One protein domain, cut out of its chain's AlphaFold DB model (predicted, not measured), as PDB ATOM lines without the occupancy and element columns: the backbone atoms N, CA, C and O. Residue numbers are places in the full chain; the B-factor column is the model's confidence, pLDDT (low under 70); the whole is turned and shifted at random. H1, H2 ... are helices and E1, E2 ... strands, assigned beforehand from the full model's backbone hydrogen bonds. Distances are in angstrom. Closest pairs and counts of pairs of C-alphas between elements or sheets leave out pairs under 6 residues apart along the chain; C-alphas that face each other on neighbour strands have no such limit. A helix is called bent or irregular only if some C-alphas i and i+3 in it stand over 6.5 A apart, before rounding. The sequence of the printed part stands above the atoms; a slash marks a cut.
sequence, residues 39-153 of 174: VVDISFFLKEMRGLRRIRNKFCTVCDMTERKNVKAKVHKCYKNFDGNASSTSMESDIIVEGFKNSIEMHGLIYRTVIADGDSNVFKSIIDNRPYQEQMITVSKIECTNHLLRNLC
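AT A GLANCE: This is residues 39 to 153 of the 174 residues of an uncharacterized protein of Trachymyrmex cornetzi (UniProt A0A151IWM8). The kinked helix H4 makes the core, with H1, H2 and H5 packed on it, and H5 also on a small parallel sheet, E1 E2 E3 in order. An arm, H3 with the long loop 69 to 87, makes one far end; H6 makes another. The 115 printed residues run E1 H1 H2 H3 H4 E2 H5 E3 H6, mostly helix. The whole is loose, radius of gyration of the C-alphas 17.6 A, spans 49 by 41 by 22 A.

HOW THE PARTS SIT: Start at E1, residues 39 to 41, parallel to E2, residues 111 to 116; N 40 is 2.9 A from O 113. H1, residues 42 to 48, only grazes the sheet; it touches H4, residues 88 to 107, at Leu 46 and Ile 96, C-alphas 6.6 A apart. H2, residues 50 to 55, touches H4 at Leu 52 and Ile 95, C-alphas 6.4 A apart. H3, residues 61 to 68, is apart from H4. H5, residues 120 to 129, touches H4 at a steep tilt of 42 degrees, closest C-alphas Ser 93 and Val 122, 5.1 A. E3, residues 140 to 143, is parallel to E2, N 114 to O 140 2.8 A; E2, H5, E3 form a strand-helix-strand unit, two parallel strands joined through a helix, with a right-handed crossover. H6, residues 145 to 153, is not on the sheet. In H2, H3, H5 and H6 every O i to N i+4 pair is within hydrogen-bond range; in H1 2 of 3, in H4 14 of 16.

IN THESE COORDINATES: Find C-alpha 39 at (21.704, 51.105, -31.925), where E1 begins. H4 runs 25.9 A from C-alpha 88 at (32.267, 30.427, -39.953); it has a kink of 50 degrees near residue 101 and is irregular, C-alphas 101 and 104 being 7.2 A apart. H5 spans 14.7 A, E2 12.9 A. H6 ends at C-alpha 153, (21.729, 30.031, -15.123).

THE WHOLE: Look for the two C-alphas farthest apart at Val 75 and Cys 153, 54.1 A. The printed part has no cut; the link from H3 to H4 is long. Residues 50, 53 to 54 and 118 to 120 have pLDDT under 70.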
ATOM      1  N   VAL A  39      21.438  52.385 -32.568       81.12
ATOM      2  CA  VAL A  39      21.704  51.105 -31.925       81.12
ATOM      3  C   VAL A  39      21.428  50.004 -32.940       81.12
ATOM      4  O   VAL A  39      20.380  50.016 -33.589       81.12
ATOM      5  N   VAL A  40      22.356  49.065 -33.094       84.19
ATOM      6  CA  VAL A  40      22.227  47.948 -34.032       84.19
ATOM      7  C   VAL A  40      22.434  46.619 -33.325       84.19
ATOM      8  O   VAL A  40      23.386  46.444 -32.576       84.19
ATOM      9  N   ASP A  41      21.546  45.664 -33.568       83.56
ATOM     10  CA  ASP A  41      21.743  44.278 -33.149       83.56
ATOM     11  C   ASP A  41      22.596  43.540 -34.190       83.56
ATOM     12  O   ASP A  41      22.281  43.576 -35.382       83.56
ATOM     13  N   ILE A  42      23.672  42.867 -33.763       80.50
ATOM     14  CA  ILE A  42      24.587  42.159 -34.683       80.50
ATOM     15  C   ILE A  42      23.859  41.087 -35.495       80.50
ATOM     16  O   ILE A  42      24.121  40.917 -36.690       80.50
ATOM     17  N   SER A  43      22.929  40.368 -34.866       78.50
ATOM     18  CA  SER A  43      22.187  39.291 -35.521       78.50
ATOM     19  C   SER A  43      21.272  39.841 -36.611       78.50
ATOM     20  O   SER A  43      21.115  39.219 -37.664       78.50
ATOM     21  N   PHE A  44      20.663  41.004 -36.375       81.12
ATOM     22  CA  PHE A  44      19.899  41.726 -37.386       81.12
ATOM     23  C   PHE A  44      20.809  42.280 -38.489       81.12
ATOM     24  O   PHE A  44      20.535  42.073 -39.669       81.12
ATOM     25  N   PHE A  45      21.931  42.898 -38.123       83.56
ATOM     26  CA  PHE A  45      22.874  43.499 -39.065       83.56
ATOM     27  C   PHE A  45      23.416  42.495 -40.087       83.56
ATOM     28  O   PHE A  45      23.380  42.733 -41.293       83.56
ATOM     29  N   LEU A  46      23.838  41.318 -39.622       77.69
ATOM     30  CA  LEU A  46      24.277  40.223 -40.491       77.69
ATOM     31  C   LEU A  46      23.185  39.754 -41.462       77.69
ATOM     32  O   LEU A  46      23.489  39.346 -42.586       77.69
ATOM     33  N   LYS A  47      21.915  39.778 -41.035       79.00
ATOM     34  CA  LYS A  47      20.775  39.401 -41.885       79.00
ATOM     35  C   LYS A  47      20.469  40.438 -42.952       79.00
ATOM     36  O   LYS A  47      19.913  40.031 -43.969       79.00
ATOM     37  N   GLU A  48      20.802  41.703 -42.719       76.88
ATOM     38  CA  GLU A  48      20.655  42.793 -43.688       76.88
ATOM     39  C   GLU A  48      21.796  42.760 -44.717       76.88
ATOM     40  O   GLU A  48      21.571  42.855 -45.922       76.88
ATOM     41  N   MET A  49      23.018  42.445 -44.269       77.44
ATOM     42  CA  MET A  49      24.227  42.345 -45.100       77.44
ATOM     43  C   MET A  49      24.299  41.081 -45.986       77.44
ATOM     44  O   MET A  49      25.379  40.556 -46.277       77.44
ATOM     45  N   ARG A  50      23.159  40.574 -46.483       68.81
ATOM     46  CA  ARG A  50      23.116  39.366 -47.339       68.81
ATOM     47  C   ARG A  50      23.941  39.512 -48.613       68.81
ATOM     48  O   ARG A  50      24.463  38.513 -49.103       68.81
ATOM     49  N   GLY A  51      24.057  40.732 -49.142       70.06
ATOM     50  CA  GLY A  51      24.886  41.034 -50.311       70.06
ATOM     51  C   GLY A  51      26.361  40.701 -50.075       70.06
ATOM     52  O   GLY A  51      26.941  39.927 -50.835       70.06
ATOM     53  N   LEU A  52      26.928  41.184 -48.963       70.62
ATOM     54  CA  LEU A  52      28.319  40.924 -48.572       70.62
ATOM     55  C   LEU A  52      28.555  39.449 -48.222       70.62
ATOM     56  O   LEU A  52      29.570  38.859 -48.582       70.62
ATOM     57  N   ARG A  53      27.576  38.788 -47.596       69.12
ATOM     58  CA  ARG A  53      27.668  37.345 -47.327       69.12
ATOM     59  C   ARG A  53      27.711  36.510 -48.609       69.12
ATOM     60  O   ARG A  53      28.367  35.474 -48.635       69.12
ATOM     61  N   ARG A  54      27.029  36.941 -49.674       68.81
ATOM     62  CA  ARG A  54      26.922  36.190 -50.935       68.81
ATOM     63  C   ARG A  54      28.195  36.241 -51.781       68.81
ATOM     64  O   ARG A  54      28.419  35.335 -52.578       68.81
ATOM     65  N   ILE A  55      29.019  37.274 -51.608       80.50
ATOM     66  CA  ILE A  55      30.299  37.410 -52.314       80.50
ATOM     67  C   ILE A  55      31.438  36.655 -51.620       80.50
ATOM     68  O   ILE A  55      32.437  36.365 -52.268       80.50
ATOM     69  N   ARG A  56      31.302  36.303 -50.335       83.31
ATOM     70  CA  ARG A  56      32.309  35.560 -49.561       83.31
ATOM     71  C   ARG A  56      32.156  34.053 -49.786       83.31
ATOM     72  O   ARG A  56      31.110  33.476 -49.502       83.31
ATOM     73  N   ASN A  57      33.211  33.391 -50.251       85.19
ATOM     74  CA  ASN A  57      33.215  31.967 -50.554       85.19
ATOM     75  C   ASN A  57      34.497  31.284 -50.046       85.19
ATOM     76  O   ASN A  57      35.613  31.651 -50.423       85.19
ATOM     77  N   LYS A  58      34.315  30.249 -49.219       86.38
ATOM     78  CA  LYS A  58      35.389  29.404 -48.663       86.38
ATOM     79  C   LYS A  58      35.774  28.231 -49.554       86.38
ATOM     80  O   LYS A  58      36.821  27.617 -49.354       86.38
ATOM     81  N   PHE A  59      34.912  27.877 -50.500       86.00
ATOM     82  CA  PHE A  59      34.987  26.611 -51.202       86.00
ATOM     83  C   PHE A  59      35.172  26.802 -52.703       86.00
ATOM     84  O   PHE A  59      34.442  27.527 -53.381       86.00
ATOM     85  N   CYS A  60      36.143  26.076 -53.240       89.25
ATOM     86  CA  CYS A  60      36.277  25.862 -54.667       89.25
ATOM     87  C   CYS A  60      36.602  24.392 -54.896       89.25
ATOM     88  O   CYS A  60      37.617  23.906 -54.402       89.25
ATOM     89  N   THR A  61      35.771  23.704 -55.677       88.50
ATOM     90  CA  THR A  61      35.918  22.269 -55.940       88.50
ATOM     91  C   THR A  61      37.264  21.935 -56.577       88.50
ATOM     92  O   THR A  61      37.879  20.936 -56.225       88.50
ATOM     93  N   VAL A  62      37.751  22.769 -57.503       88.06
ATOM     94  CA  VAL A  62      39.036  22.523 -58.174       88.06
ATOM     95  C   VAL A  62      40.185  22.619 -57.173       88.06
ATOM     96  O   VAL A  62      41.001  21.703 -57.123       88.06
ATOM     97  N   CYS A  63      40.212  23.670 -56.346       87.44
ATOM     98  CA  CYS A  63      41.216  23.844 -55.295       87.44
ATOM     99  C   CYS A  63      41.172  22.710 -54.262       87.44
ATOM    100  O   CYS A  63      42.202  22.095 -54.003       87.44
ATOM    101  N   ASP A  64      39.986  22.394 -53.737       88.00
ATOM    102  CA  ASP A  64      39.787  21.356 -52.717       88.00
ATOM    103  C   ASP A  64      40.223  19.971 -53.225       88.00
ATOM    104  O   ASP A  64      40.958  19.253 -52.546       88.00
ATOM    105  N   MET A  65      39.884  19.613 -54.469       88.00
ATOM    106  CA  MET A  65      40.347  18.358 -55.072       88.00
ATOM    107  C   MET A  65      41.869  18.298 -55.227       88.00
ATOM    108  O   MET A  65      42.463  17.230 -55.069       88.00
ATOM    109  N   THR A  66      42.501  19.414 -55.590       87.31
ATOM    110  CA  THR A  66      43.950  19.466 -55.835       87.31
ATOM    111  C   THR A  66      44.753  19.459 -54.539       87.31
ATOM    112  O   THR A  66      45.781  18.790 -54.473       87.31
ATOM    113  N   GLU A  67      44.228  20.096 -53.492       86.94
ATOM    114  CA  GLU A  67      44.779  20.096 -52.137       86.94
ATOM    115  C   GLU A  67      44.754  18.685 -51.538       86.94
ATOM    116  O   GLU A  67      45.793  18.170 -51.135       86.94
ATOM    117  N   ARG A  68      43.614  17.983 -51.620       87.19
ATOM    118  CA  ARG A  68      43.502  16.582 -51.167       87.19
ATOM    119  C   ARG A  68      44.461  15.635 -51.882       87.19
ATOM    120  O   ARG A  68      44.904  14.649 -51.302       87.19
ATOM    121  N   LYS A  69      44.747  15.904 -53.157       90.12
ATOM    122  CA  LYS A  69      45.647  15.084 -53.976       90.12
ATOM    123  C   LYS A  69      47.111  15.525 -53.885       90.12
ATOM    124  O   LYS A  69      47.945  14.847 -54.470       90.12
ATOM    125  N   ASN A  70      47.429  16.615 -53.176       84.94
ATOM    126  CA  ASN A  70      48.758  17.240 -53.147       84.94
ATOM    127  C   ASN A  70      49.332  17.516 -54.553       84.94
ATOM    128  O   ASN A  70      50.521  17.348 -54.814       84.94
ATOM    129  N   VAL A  71      48.472  17.929 -55.487       89.44
ATOM    130  CA  VAL A  71      48.836  18.225 -56.881       89.44
ATOM    131  C   VAL A  71      48.580  19.705 -57.151       89.44
ATOM    132  O   VAL A  71      47.657  20.294 -56.598       89.44
ATOM    133  N   LYS A  72      49.378  20.331 -58.024       83.19
ATOM    134  CA  LYS A  72      49.154  21.733 -58.402       83.19
ATOM    135  C   LYS A  72      47.803  21.903 -59.102       83.19
ATOM    136  O   LYS A  72      47.457  21.140 -60.005       83.19
ATOM    137  N   ALA A  73      47.056  22.927 -58.695       82.00
ATOM    138  CA  ALA A  73      45.759  23.230 -59.279       82.00
ATOM    139  C   ALA A  73      45.881  23.583 -60.766       82.00
ATOM    140  O   ALA A  73      46.751  24.356 -61.169       82.00
ATOM    141  N   LYS A  74      44.976  23.036 -61.585       85.81
ATOM    142  CA  LYS A  74      44.822  23.474 -62.977       85.81
ATOM    143  C   LYS A  74      44.360  24.932 -63.001       85.81
ATOM    144  O   LYS A  74      43.609  25.358 -62.119       85.81
ATOM    145  N   VAL A  75      44.771  25.675 -64.028       89.44
ATOM    146  CA  VAL A  75      44.297  27.047 -64.254       89.44
ATOM    147  C   VAL A  75      42.776  27.020 -64.399       89.44
ATOM    148  O   VAL A  75      42.237  26.313 -65.249       89.44
ATOM    149  N   HIS A  76      42.083  27.752 -63.533       89.31
ATOM    150  CA  HIS A  76      40.630  27.864 -63.526       89.31
ATOM    151  C   HIS A  76      40.219  29.216 -62.943       89.31
ATOM    152  O   HIS A  76      40.992  29.869 -62.239       89.31
ATOM    153  N   LYS A  77      38.976  29.625 -63.204       88.62
ATOM    154  CA  LYS A  77      38.395  30.809 -62.574       88.62
ATOM    155  C   LYS A  77      37.971  30.461 -61.146       88.62
ATOM    156  O   LYS A  77      36.921  29.855 -60.936       88.62
ATOM    157  N   CYS A  78      38.823  30.795 -60.183       87.25
ATOM    158  CA  CYS A  78      38.568  30.557 -58.769       87.25
ATOM    159  C   CYS A  78      37.775  31.719 -58.166       87.25
ATOM    160  O   CYS A  78      38.169  32.874 -58.295       87.25
ATOM    161  N   TYR A  79      36.674  31.403 -57.486       85.69
ATOM    162  CA  TYR A  79      35.878  32.372 -56.727       85.69
ATOM    163  C   TYR A  79      36.051  32.207 -55.209       85.69
ATOM    164  O   TYR A  79      35.305  32.813 -54.448       85.69
ATOM    165  N   LYS A  80      36.989  31.361 -54.754       86.44
ATOM    166  CA  LYS A  80      37.344  31.251 -53.333       86.44
ATOM    167  C   LYS A  80      38.102  32.516 -52.943       86.44
ATOM    168  O   LYS A  80      39.170  32.780 -53.486       86.44
ATOM    169  N   ASN A  81      37.544  33.283 -52.019       86.19
ATOM    170  CA  ASN A  81      38.117  34.540 -51.531       86.19
ATOM    171  C   ASN A  81      38.193  34.601 -50.002       86.19
ATOM    172  O   ASN A  81      38.576  35.623 -49.445       86.19
ATOM    173  N   PHE A  82      37.837  33.512 -49.324       85.19
ATOM    174  CA  PHE A  82      37.991  33.377 -47.889       85.19
ATOM    175  C   PHE A  82      38.698  32.065 -47.572       85.19
ATOM    176  O   PHE A  82      38.555  31.074 -48.298       85.19
ATOM    177  N   ASP A  83      39.468  32.063 -46.489       81.19
ATOM    178  CA  ASP A  83      40.206  30.880 -46.076       81.19
ATOM    179  C   ASP A  83      39.243  29.721 -45.759       81.19
ATOM    180  O   ASP A  83      38.239  29.878 -45.058       81.19
ATOM    181  N   GLY A  84      39.555  28.551 -46.319       75.88
ATOM    182  CA  GLY A  84      38.786  27.327 -46.117       75.88
ATOM    183  C   GLY A  84      38.899  26.803 -44.688       75.88
ATOM    184  O   GLY A  84      37.938  26.233 -44.178       75.88
ATOM    185  N   ASN A  85      40.034  27.062 -44.032       80.19
ATOM    186  CA  ASN A  85      40.312  26.585 -42.678       80.19
ATOM    187  C   ASN A  85      39.786  27.541 -41.599       80.19
ATOM    188  O   ASN A  85      39.658  27.162 -40.434       80.19
ATOM    189  N   ALA A  86      39.449  28.777 -41.970       82.00
ATOM    190  CA  ALA A  86      38.895  29.751 -41.049       82.00
ATOM    191  C   ALA A  86      37.452  29.398 -40.646       82.00
ATOM    192  O   ALA A  86      36.625  28.973 -41.461       82.00
ATOM    193  N   SER A  87      37.114  29.638 -39.377       84.12
ATOM    194  CA  SER A  87      35.787  29.343 -38.822       84.12
ATOM    195  C   SER A  87      34.676  30.167 -39.486       84.12
ATOM    196  O   SER A  87      34.906  31.236 -40.062       84.12
ATOM    197  N   SER A  88      33.435  29.671 -39.459       80.25
ATOM    198  CA  SER A  88      32.267  30.427 -39.953       80.25
ATOM    199  C   SER A  88      32.084  31.744 -39.199       80.25
ATOM    200  O   SER A  88      31.830  32.762 -39.831       80.25
ATOM    201  N   THR A  89      32.358  31.750 -37.896       82.31
ATOM    202  CA  THR A  89      32.336  32.951 -37.052       82.31
ATOM    203  C   THR A  89      33.356  34.003 -37.495       82.31
ATOM    204  O   THR A  89      33.048  35.188 -37.486       82.31
ATOM    205  N   SER A  90      34.555  33.595 -37.929       84.75
ATOM    206  CA  SER A  90      35.565  34.529 -38.454       84.75
ATOM    207  C   SER A  90      35.086  35.219 -39.736       84.75
ATOM    208  O   SER A  90      35.199  36.435 -39.874       84.75
ATOM    209  N   MET A  91      34.452  34.461 -40.636       86.06
ATOM    210  CA  MET A  91      33.838  35.023 -41.842       86.06
ATOM    211  C   MET A  91      32.720  36.009 -41.512       86.06
ATOM    212  O   MET A  91      32.635  37.059 -42.138       86.06
ATOM    213  N   GLU A  92      31.869  35.684 -40.544       85.81
ATOM    214  CA  GLU A  92      30.793  36.579 -40.119       85.81
ATOM    215  C   GLU A  92      31.338  37.857 -39.474       85.81
ATOM    216  O   GLU A  92      30.870  38.940 -39.812       85.81
ATOM    217  N   SER A  93      32.373  37.756 -38.633       87.81
ATOM    218  CA  SER A  93      33.054  38.918 -38.046       87.81
ATOM    219  C   SER A  93      33.587  39.865 -39.121       87.81
ATOM    220  O   SER A  93      33.340  41.068 -39.085       87.81
ATOM    221  N   ASP A  94      34.266  39.315 -40.126       88.50
ATOM    222  CA  ASP A  94      34.859  40.106 -41.199       88.50
ATOM    223  C   ASP A  94      33.791  40.736 -42.121       88.50
ATOM    224  O   ASP A  94      33.966  41.859 -42.588       88.50
ATOM    225  N   ILE A  95      32.641  40.076 -42.328       88.88
ATOM    226  CA  ILE A  95      31.481  40.675 -43.020       88.88
ATOM    227  C   ILE A  95      30.917  41.853 -42.220       88.88
ATOM    228  O   ILE A  95      30.551  42.872 -42.800       88.88
ATOM    229  N   ILE A  96      30.826  41.727 -40.893       89.06
ATOM    230  CA  ILE A  96      30.318  42.802 -40.034       89.06
ATOM    231  C   ILE A  96      31.242  44.009 -40.106       89.06
ATOM    232  O   ILE A  96      30.766  45.119 -40.317       89.06
ATOM    233  N   VAL A  97      32.552  43.801 -39.971       90.00
ATOM    234  CA  VAL A  97      33.539  44.884 -40.057       90.00
ATOM    235  C   VAL A  97      33.435  45.614 -41.399       90.00
ATOM    236  O   VAL A  97      33.409  46.843 -41.417       90.00
ATOM    237  N   GLU A  98      33.328  44.880 -42.507       89.88
ATOM    238  CA  GLU A  98      33.125  45.462 -43.839       89.88
ATOM    239  C   GLU A  98      31.811  46.253 -43.919       89.88
ATOM    240  O   GLU A  98      31.797  47.396 -44.374       89.88
ATOM    241  N   GLY A  99      30.719  45.694 -43.394       89.56
ATOM    242  CA  GLY A  99      29.431  46.379 -43.322       89.56
ATOM    243  C   GLY A  99      29.485  47.675 -42.508       89.56
ATOM    244  O   GLY A  99      28.853  48.654 -42.890       89.56
ATOM    245  N   PHE A 100      30.245  47.714 -41.410       88.38
ATOM    246  CA  PHE A 100      30.437  48.928 -40.608       88.38
ATOM    247  C   PHE A 100      31.245  49.986 -41.367       88.38
ATOM    248  O   PHE A 100      30.851  51.148 -41.359       88.38
ATOM    249  N   LYS A 101      32.319  49.599 -42.068       89.06
ATOM    250  CA  LYS A 101      33.124  50.525 -42.889       89.06
ATOM    251  C   LYS A 101      32.300  51.152 -44.016       89.06
ATOM    252  O   LYS A 101      32.362  52.357 -44.224       89.06
ATOM    253  N   ASN A 102      31.465  50.352 -44.677       87.62
ATOM    254  CA  ASN A 102      30.673  50.803 -45.823       87.62
ATOM    255  C   ASN A 102      29.303  51.384 -45.432       87.62
ATOM    256  O   ASN A 102      28.555  51.831 -46.296       87.62
ATOM    257  N   SER A 103      28.942  51.383 -44.145       84.56
ATOM    258  CA  SER A 103      27.611  51.801 -43.678       84.56
ATOM    259  C   SER A 103      27.276  53.258 -44.010       84.56
ATOM    260  O   SER A 103      26.132  53.567 -44.358       84.56
ATOM    261  N   ILE A 104      28.276  54.141 -43.968       82.56
ATOM    262  CA  ILE A 104      28.125  55.555 -44.324       82.56
ATOM    263  C   ILE A 104      27.907  55.697 -45.831       82.56
ATOM    264  O   ILE A 104      26.983  56.387 -46.245       82.56
ATOM    265  N   GLU A 105      28.704  55.022 -46.657       82.38
ATOM    266  CA  GLU A 105      28.593  55.119 -48.118       82.38
ATOM    267  C   GLU A 105      27.303  54.470 -48.643       82.38
ATOM    268  O   GLU A 105      26.594  55.050 -49.460       82.38
ATOM    269  N   MET A 106      26.967  53.276 -48.149       77.56
ATOM    270  CA  MET A 106      25.826  52.496 -48.637       77.56
ATOM    271  C   MET A 106      24.481  53.010 -48.121       77.56
ATOM    272  O   MET A 106      23.473  52.907 -48.820       77.56
ATOM    273  N   HIS A 107      24.444  53.506 -46.882       77.19
ATOM    274  CA  HIS A 107      23.191  53.815 -46.192       77.19
ATOM    275  C   HIS A 107      23.159  55.209 -45.555       77.19
ATOM    276  O   HIS A 107      22.093  55.632 -45.112       77.19
ATOM    277  N   GLY A 108      24.281  55.933 -45.497       78.31
ATOM    278  CA  GLY A 108      24.360  57.232 -44.822       78.31
ATOM    279  C   GLY A 108      24.191  57.134 -43.304       78.31
ATOM    280  O   GLY A 108      23.677  58.066 -42.688       78.31
ATOM    281  N   LEU A 109      24.552  55.996 -42.696       82.44
ATOM    282  CA  LEU A 109      24.310  55.708 -41.278       82.44
ATOM    283  C   LEU A 109      25.614  55.494 -40.507       82.44
ATOM    284  O   LEU A 109      26.563  54.924 -41.029       82.44
ATOM    285  N   ILE A 110      25.612  55.887 -39.228       83.81
ATOM    286  CA  ILE A 110      26.678  55.588 -38.265       83.81
ATOM    287  C   ILE A 110      26.080  54.779 -37.116       83.81
ATOM    288  O   ILE A 110      25.152  55.225 -36.436       83.81
ATOM    289  N   TYR A 111      26.628  53.592 -36.872       86.44
ATOM    290  CA  TYR A 111      26.232  52.749 -35.745       86.44
ATOM    291  C   TYR A 111      27.097  53.045 -34.521       86.44
ATOM    292  O   TYR A 111      28.217  52.551 -34.410       86.44
ATOM    293  N   ARG A 112      26.581  53.841 -33.581       84.25
ATOM    294  CA  ARG A 112      27.315  54.178 -32.349       84.25
ATOM    295  C   ARG A 112      27.284  53.049 -31.328       84.25
ATOM    296  O   ARG A 112      28.226  52.899 -30.559       84.25
ATOM    297  N   THR A 113      26.211  52.268 -31.301       85.38
ATOM    298  CA  THR A 113      26.030  51.256 -30.264       85.38
ATOM    299  C   THR A 113      25.622  49.934 -30.874       85.38
ATOM    300  O   THR A 113      24.747  49.884 -31.736       85.38
ATOM    301  N   VAL A 114      26.244  48.855 -30.417       86.56
ATOM    302  CA  VAL A 114      25.987  47.508 -30.902       86.56
ATOM    303  C   VAL A 114      25.480  46.617 -29.775       86.56
ATOM    304  O   VAL A 114      26.108  46.519 -28.725       86.56
ATOM    305  N   ILE A 115      24.340  45.969 -29.995       84.44
ATOM    306  CA  ILE A 115      23.815  44.920 -29.124       84.44
ATOM    307  C   ILE A 115      24.380  43.601 -29.629       84.44
ATOM    308  O   ILE A 115      24.195  43.232 -30.792       84.44
ATOM    309  N   ALA A 116      25.091  42.905 -28.755       79.44
ATOM    310  CA  ALA A 116      25.756  41.664 -29.093       79.44
ATOM    311  C   ALA A 116      25.505  40.605 -28.023       79.44
ATOM    312  O   ALA A 116      25.384  40.902 -26.833       79.44
ATOM    313  N   ASP A 117      25.453  39.356 -28.478       72.31
ATOM    314  CA  ASP A 117      25.619  38.200 -27.607       72.31
ATOM    315  C   ASP A 117      27.028  38.242 -26.988       72.31
ATOM    316  O   ASP A 117      27.916  38.945 -27.482       72.31
ATOM    317  N   GLY A 118      27.279  37.481 -25.924       60.22
ATOM    318  CA  GLY A 118      28.570  37.468 -25.218       60.22
ATOM    319  C   GLY A 118      29.799  37.077 -26.067       60.22
ATOM    320  O   GLY A 118      30.909  37.025 -25.537       60.22
ATOM    321  N   ASP A 119      29.634  36.830 -27.372       65.12
ATOM    322  CA  ASP A 119      30.685  36.568 -28.353       65.12
ATOM    323  C   ASP A 119      31.635  37.767 -28.490       65.12
ATOM    324  O   ASP A 119      31.411  38.755 -29.194       65.12
ATOM    325  N   SER A 120      32.748  37.667 -27.774       64.31
ATOM    326  CA  SER A 120      33.696  38.758 -27.532       64.31
ATOM    327  C   SER A 120      34.506  39.134 -28.779       64.31
ATOM    328  O   SER A 120      34.953  40.272 -28.920       64.31
ATOM    329  N   ASN A 121      34.677  38.191 -29.709       79.50
ATOM    330  CA  ASN A 121      35.598  38.328 -30.841       79.50
ATOM    331  C   ASN A 121      35.102  39.302 -31.917       79.50
ATOM    332  O   ASN A 121      35.906  39.999 -32.537       79.50
ATOM    333  N   VAL A 122      33.786  39.376 -32.126       83.88
ATOM    334  CA  VAL A 122      33.196  40.238 -33.159       83.88
ATOM    335  C   VAL A 122      33.305  41.704 -32.753       83.88
ATOM    336  O   VAL A 122      33.817  42.518 -33.515       83.88
ATOM    337  N   PHE A 123      32.899  42.035 -31.524       86.44
ATOM    338  CA  PHE A 123      33.001  43.405 -31.024       86.44
ATOM    339  C   PHE A 123      34.451  43.894 -31.004       86.44
ATOM    340  O   PHE A 123      34.733  44.996 -31.468       86.44
ATOM    341  N   LYS A 124      35.385  43.045 -30.559       87.81
ATOM    342  CA  LYS A 124      36.814  43.363 -30.593       87.81
ATOM    343  C   LYS A 124      37.289  43.698 -32.011       87.81
ATOM    344  O   LYS A 124      37.929  44.722 -32.211       87.81
ATOM    345  N   SER A 125      36.881  42.900 -33.001       89.31
ATOM    346  CA  SER A 125      37.215  43.144 -34.410       89.31
ATOM    347  C   SER A 125      36.687  44.495 -34.913       89.31
ATOM    348  O   SER A 125      37.375  45.166 -35.679       89.31
ATOM    349  N   ILE A 126      35.498  44.924 -34.473       89.12
ATOM    350  CA  ILE A 126      34.927  46.238 -34.820       89.12
ATOM    351  C   ILE A 126      35.765  47.370 -34.213       89.12
ATOM    352  O   ILE A 126      36.102  48.321 -34.918       89.12
ATOM    353  N   ILE A 127      36.129  47.262 -32.932       88.69
ATOM    354  CA  ILE A 127      36.951  48.266 -32.241       88.69
ATOM    355  C   ILE A 127      38.331  48.394 -32.882       88.69
ATOM    356  O   ILE A 127      38.761  49.509 -33.183       88.69
ATOM    357  N   ASP A 128      38.993  47.267 -33.142       90.00
ATOM    358  CA  ASP A 128      40.340  47.233 -33.719       90.00
ATOM    359  C   ASP A 128      40.371  47.862 -35.124       90.00
ATOM    360  O   ASP A 128      41.348  48.505 -35.501       90.00
ATOM    361  N   ASN A 129      39.281  47.733 -35.887       89.44
ATOM    362  CA  ASN A 129      39.172  48.274 -37.243       89.44
ATOM    363  C   ASN A 129      38.727  49.741 -37.324       89.44
ATOM    364  O   ASN A 129      38.743  50.284 -38.428       89.44
ATOM    365  N   ARG A 130      38.307  50.359 -36.210       87.38
ATOM    366  CA  ARG A 130      37.908  51.780 -36.108       87.38
ATOM    367  C   ARG A 130      37.112  52.298 -37.327       87.38
ATOM    368  O   ARG A 130      37.554  53.236 -37.990       87.38
ATOM    369  N   PRO A 131      35.931  51.729 -37.631       86.50
ATOM    370  CA  PRO A 131      35.203  52.013 -38.872       86.50
ATOM    371  C   PRO A 131      34.785  53.483 -39.041       86.50
ATOM    372  O   PRO A 131      34.583  53.919 -40.166       86.50
ATOM    373  N   TYR A 132      34.686  54.245 -37.948       87.00
ATOM    374  CA  TYR A 132      34.265  55.652 -37.945       87.00
ATOM    375  C   TYR A 132      35.370  56.597 -37.461       87.00
ATOM    376  O   TYR A 132      35.116  57.579 -36.756       87.00
ATOM    377  N   GLN A 133      36.624  56.269 -37.786       84.94
ATOM    378  CA  GLN A 133      37.782  57.056 -37.367       84.94
ATOM    379  C   GLN A 133      37.694  58.515 -37.840       84.94
ATOM    380  O   GLN A 133      38.024  59.417 -37.075       84.94
ATOM    381  N   GLU A 134      37.217  58.750 -39.064       81.50
ATOM    382  CA  GLU A 134      37.082  60.093 -39.646       81.50
ATOM    383  C   GLU A 134      36.091  60.969 -38.874       81.50
ATOM    384  O   GLU A 134      36.299  62.169 -38.720       81.50
ATOM    385  N   GLN A 135      35.033  60.363 -38.335       79.75
ATOM    386  CA  GLN A 135      34.013  61.043 -37.541       79.75
ATOM    387  C   GLN A 135      34.384  61.108 -36.048       79.75
ATOM    388  O   GLN A 135      33.609  61.640 -35.257       79.75
ATOM    389  N   MET A 136      35.549  60.568 -35.656       81.75
ATOM    390  CA  MET A 136      36.009  60.440 -34.266       81.75
ATOM    391  C   MET A 136      34.992  59.730 -33.351       81.75
ATOM    392  O   MET A 136      34.818  60.093 -32.187       81.75
ATOM    393  N   ILE A 137      34.306  58.706 -33.871       82.38
ATOM    394  CA  ILE A 137      33.292  57.943 -33.130       82.38
ATOM    395  C   ILE A 137      33.809  56.542 -32.801       82.38
ATOM    396  O   ILE A 137      34.187  55.773 -33.683       82.38
ATOM    397  N   THR A 138      33.740  56.184 -31.519       84.69
ATOM    398  CA  THR A 138      33.978  54.818 -31.038       84.69
ATOM    399  C   THR A 138      32.650  54.095 -30.840       84.69
ATOM    400  O   THR A 138      31.694  54.671 -30.318       84.69
ATOM    401  N   VAL A 139      32.589  52.830 -31.261       86.19
ATOM    402  CA  VAL A 139      31.399  51.983 -31.103       86.19
ATOM    403  C   VAL A 139      31.330  51.448 -29.671       86.19
ATOM    404  O   VAL A 139      32.300  50.880 -29.181       86.19
ATOM    405  N   SER A 140      30.182  51.569 -29.012       85.75
ATOM    406  CA  SER A 140      29.942  51.009 -27.675       85.75
ATOM    407  C   SER A 140      29.203  49.675 -27.757       85.75
ATOM    408  O   SER A 140      28.311  49.512 -28.589       85.75
ATOM    409  N   LYS A 141      29.530  48.730 -26.869       85.00
ATOM    410  CA  LYS A 141      28.819  47.448 -26.752       85.00
ATOM    411  C   LYS A 141      27.722  47.527 -25.694       85.00
ATOM    412  O   LYS A 141      27.953  48.035 -24.604       85.00
ATOM    413  N   ILE A 142      26.571  46.946 -26.004       83.56
ATOM    414  CA  ILE A 142      25.537  46.553 -25.051       83.56
ATOM    415  C   ILE A 142      25.463  45.026 -25.047       83.56
ATOM    416  O   ILE A 142      25.317  44.399 -26.099       83.56
ATOM    417  N   GLU A 143      25.529  44.426 -23.862       77.94
ATOM    418  CA  GLU A 143      25.301  42.990 -23.697       77.94
ATOM    419  C   GLU A 143      23.807  42.657 -23.774       77.94
ATOM    420  O   GLU A 143      22.956  43.338 -23.197       77.94
ATOM    421  N   CYS A 144      23.478  41.559 -24.453       76.44
ATOM    422  CA  CYS A 144      22.118  41.039 -24.482       76.44
ATOM    423  C   CYS A 144      21.713  40.485 -23.101       76.44
ATOM    424  O   CYS A 144      22.270  39.492 -22.624       76.44
ATOM    425  N   THR A 145      20.689  41.071 -22.472       75.44
ATOM    426  CA  THR A 145      20.171  40.647 -21.154       75.44
ATOM    427  C   THR A 145      19.753  39.176 -21.132       75.44
ATOM    428  O   THR A 145      20.071  38.449 -20.191       75.44
ATOM    429  N   ASN A 146      19.113  38.695 -22.202       74.81
ATOM    430  CA  ASN A 146      18.734  37.286 -22.338       74.81
ATOM    431  C   ASN A 146      19.951  36.354 -22.294       74.81
ATOM    432  O   ASN A 146      19.885  35.263 -21.722       74.81
ATOM    433  N   HIS A 147      21.062  36.770 -22.897       72.38
ATOM    434  CA  HIS A 147      22.292  35.992 -22.897       72.38
ATOM    435  C   HIS A 147      22.979  36.023 -21.538       72.38
ATOM    436  O   HIS A 147      23.411  34.978 -21.046       72.38
ATOM    437  N   LEU A 148      23.006  37.193 -20.894       76.56
ATOM    438  CA  LEU A 148      23.522  37.349 -19.539       76.56
ATOM    439  C   LEU A 148      22.803  36.405 -18.564       76.56
ATOM    440  O   LEU A 148      23.454  35.644 -17.845       76.56
ATOM    441  N   LEU A 149      21.467  36.377 -18.611       79.88
ATOM    442  CA  LEU A 149      20.645  35.489 -17.787       79.88
ATOM    443  C   LEU A 149      20.927  34.011 -18.075       79.88
ATOM    444  O   LEU A 149      21.130  33.230 -17.147       79.88
ATOM    445  N   ARG A 150      21.016  33.610 -19.351       78.62
ATOM    446  CA  ARG A 150      21.366  32.227 -19.723       78.62
ATOM    447  C   ARG A 150      22.741  31.822 -19.198       78.62
ATOM    448  O   ARG A 150      22.900  30.695 -18.730       78.62
ATOM    449  N   ASN A 151      23.727  32.713 -19.262       79.06
ATOM    450  CA  ASN A 151      25.071  32.444 -18.759       79.06
ATOM    451  C   ASN A 151      25.097  32.315 -17.235       79.06
ATOM    452  O   ASN A 151      25.754  31.410 -16.719       79.06
ATOM    453  N   LEU A 152      24.341  33.151 -16.518       83.56
ATOM    454  CA  LEU A 152      24.166  33.018 -15.074       83.56
ATOM    455  C   LEU A 152      23.519  31.673 -14.714       83.56
ATOM    456  O   LEU A 152      24.072  30.932 -13.905       83.56
ATOM    457  N   CYS A 153      22.408  31.308 -15.361       84.12
ATOM    458  CA  CYS A 153      21.729  30.031 -15.123       84.12
ATOM    459  C   CYS A 153      22.643  28.824 -15.380       84.12
ATOM    460  O   CYS A 153      22.639  27.880 -14.595       84.12
TER     461      CYS A 153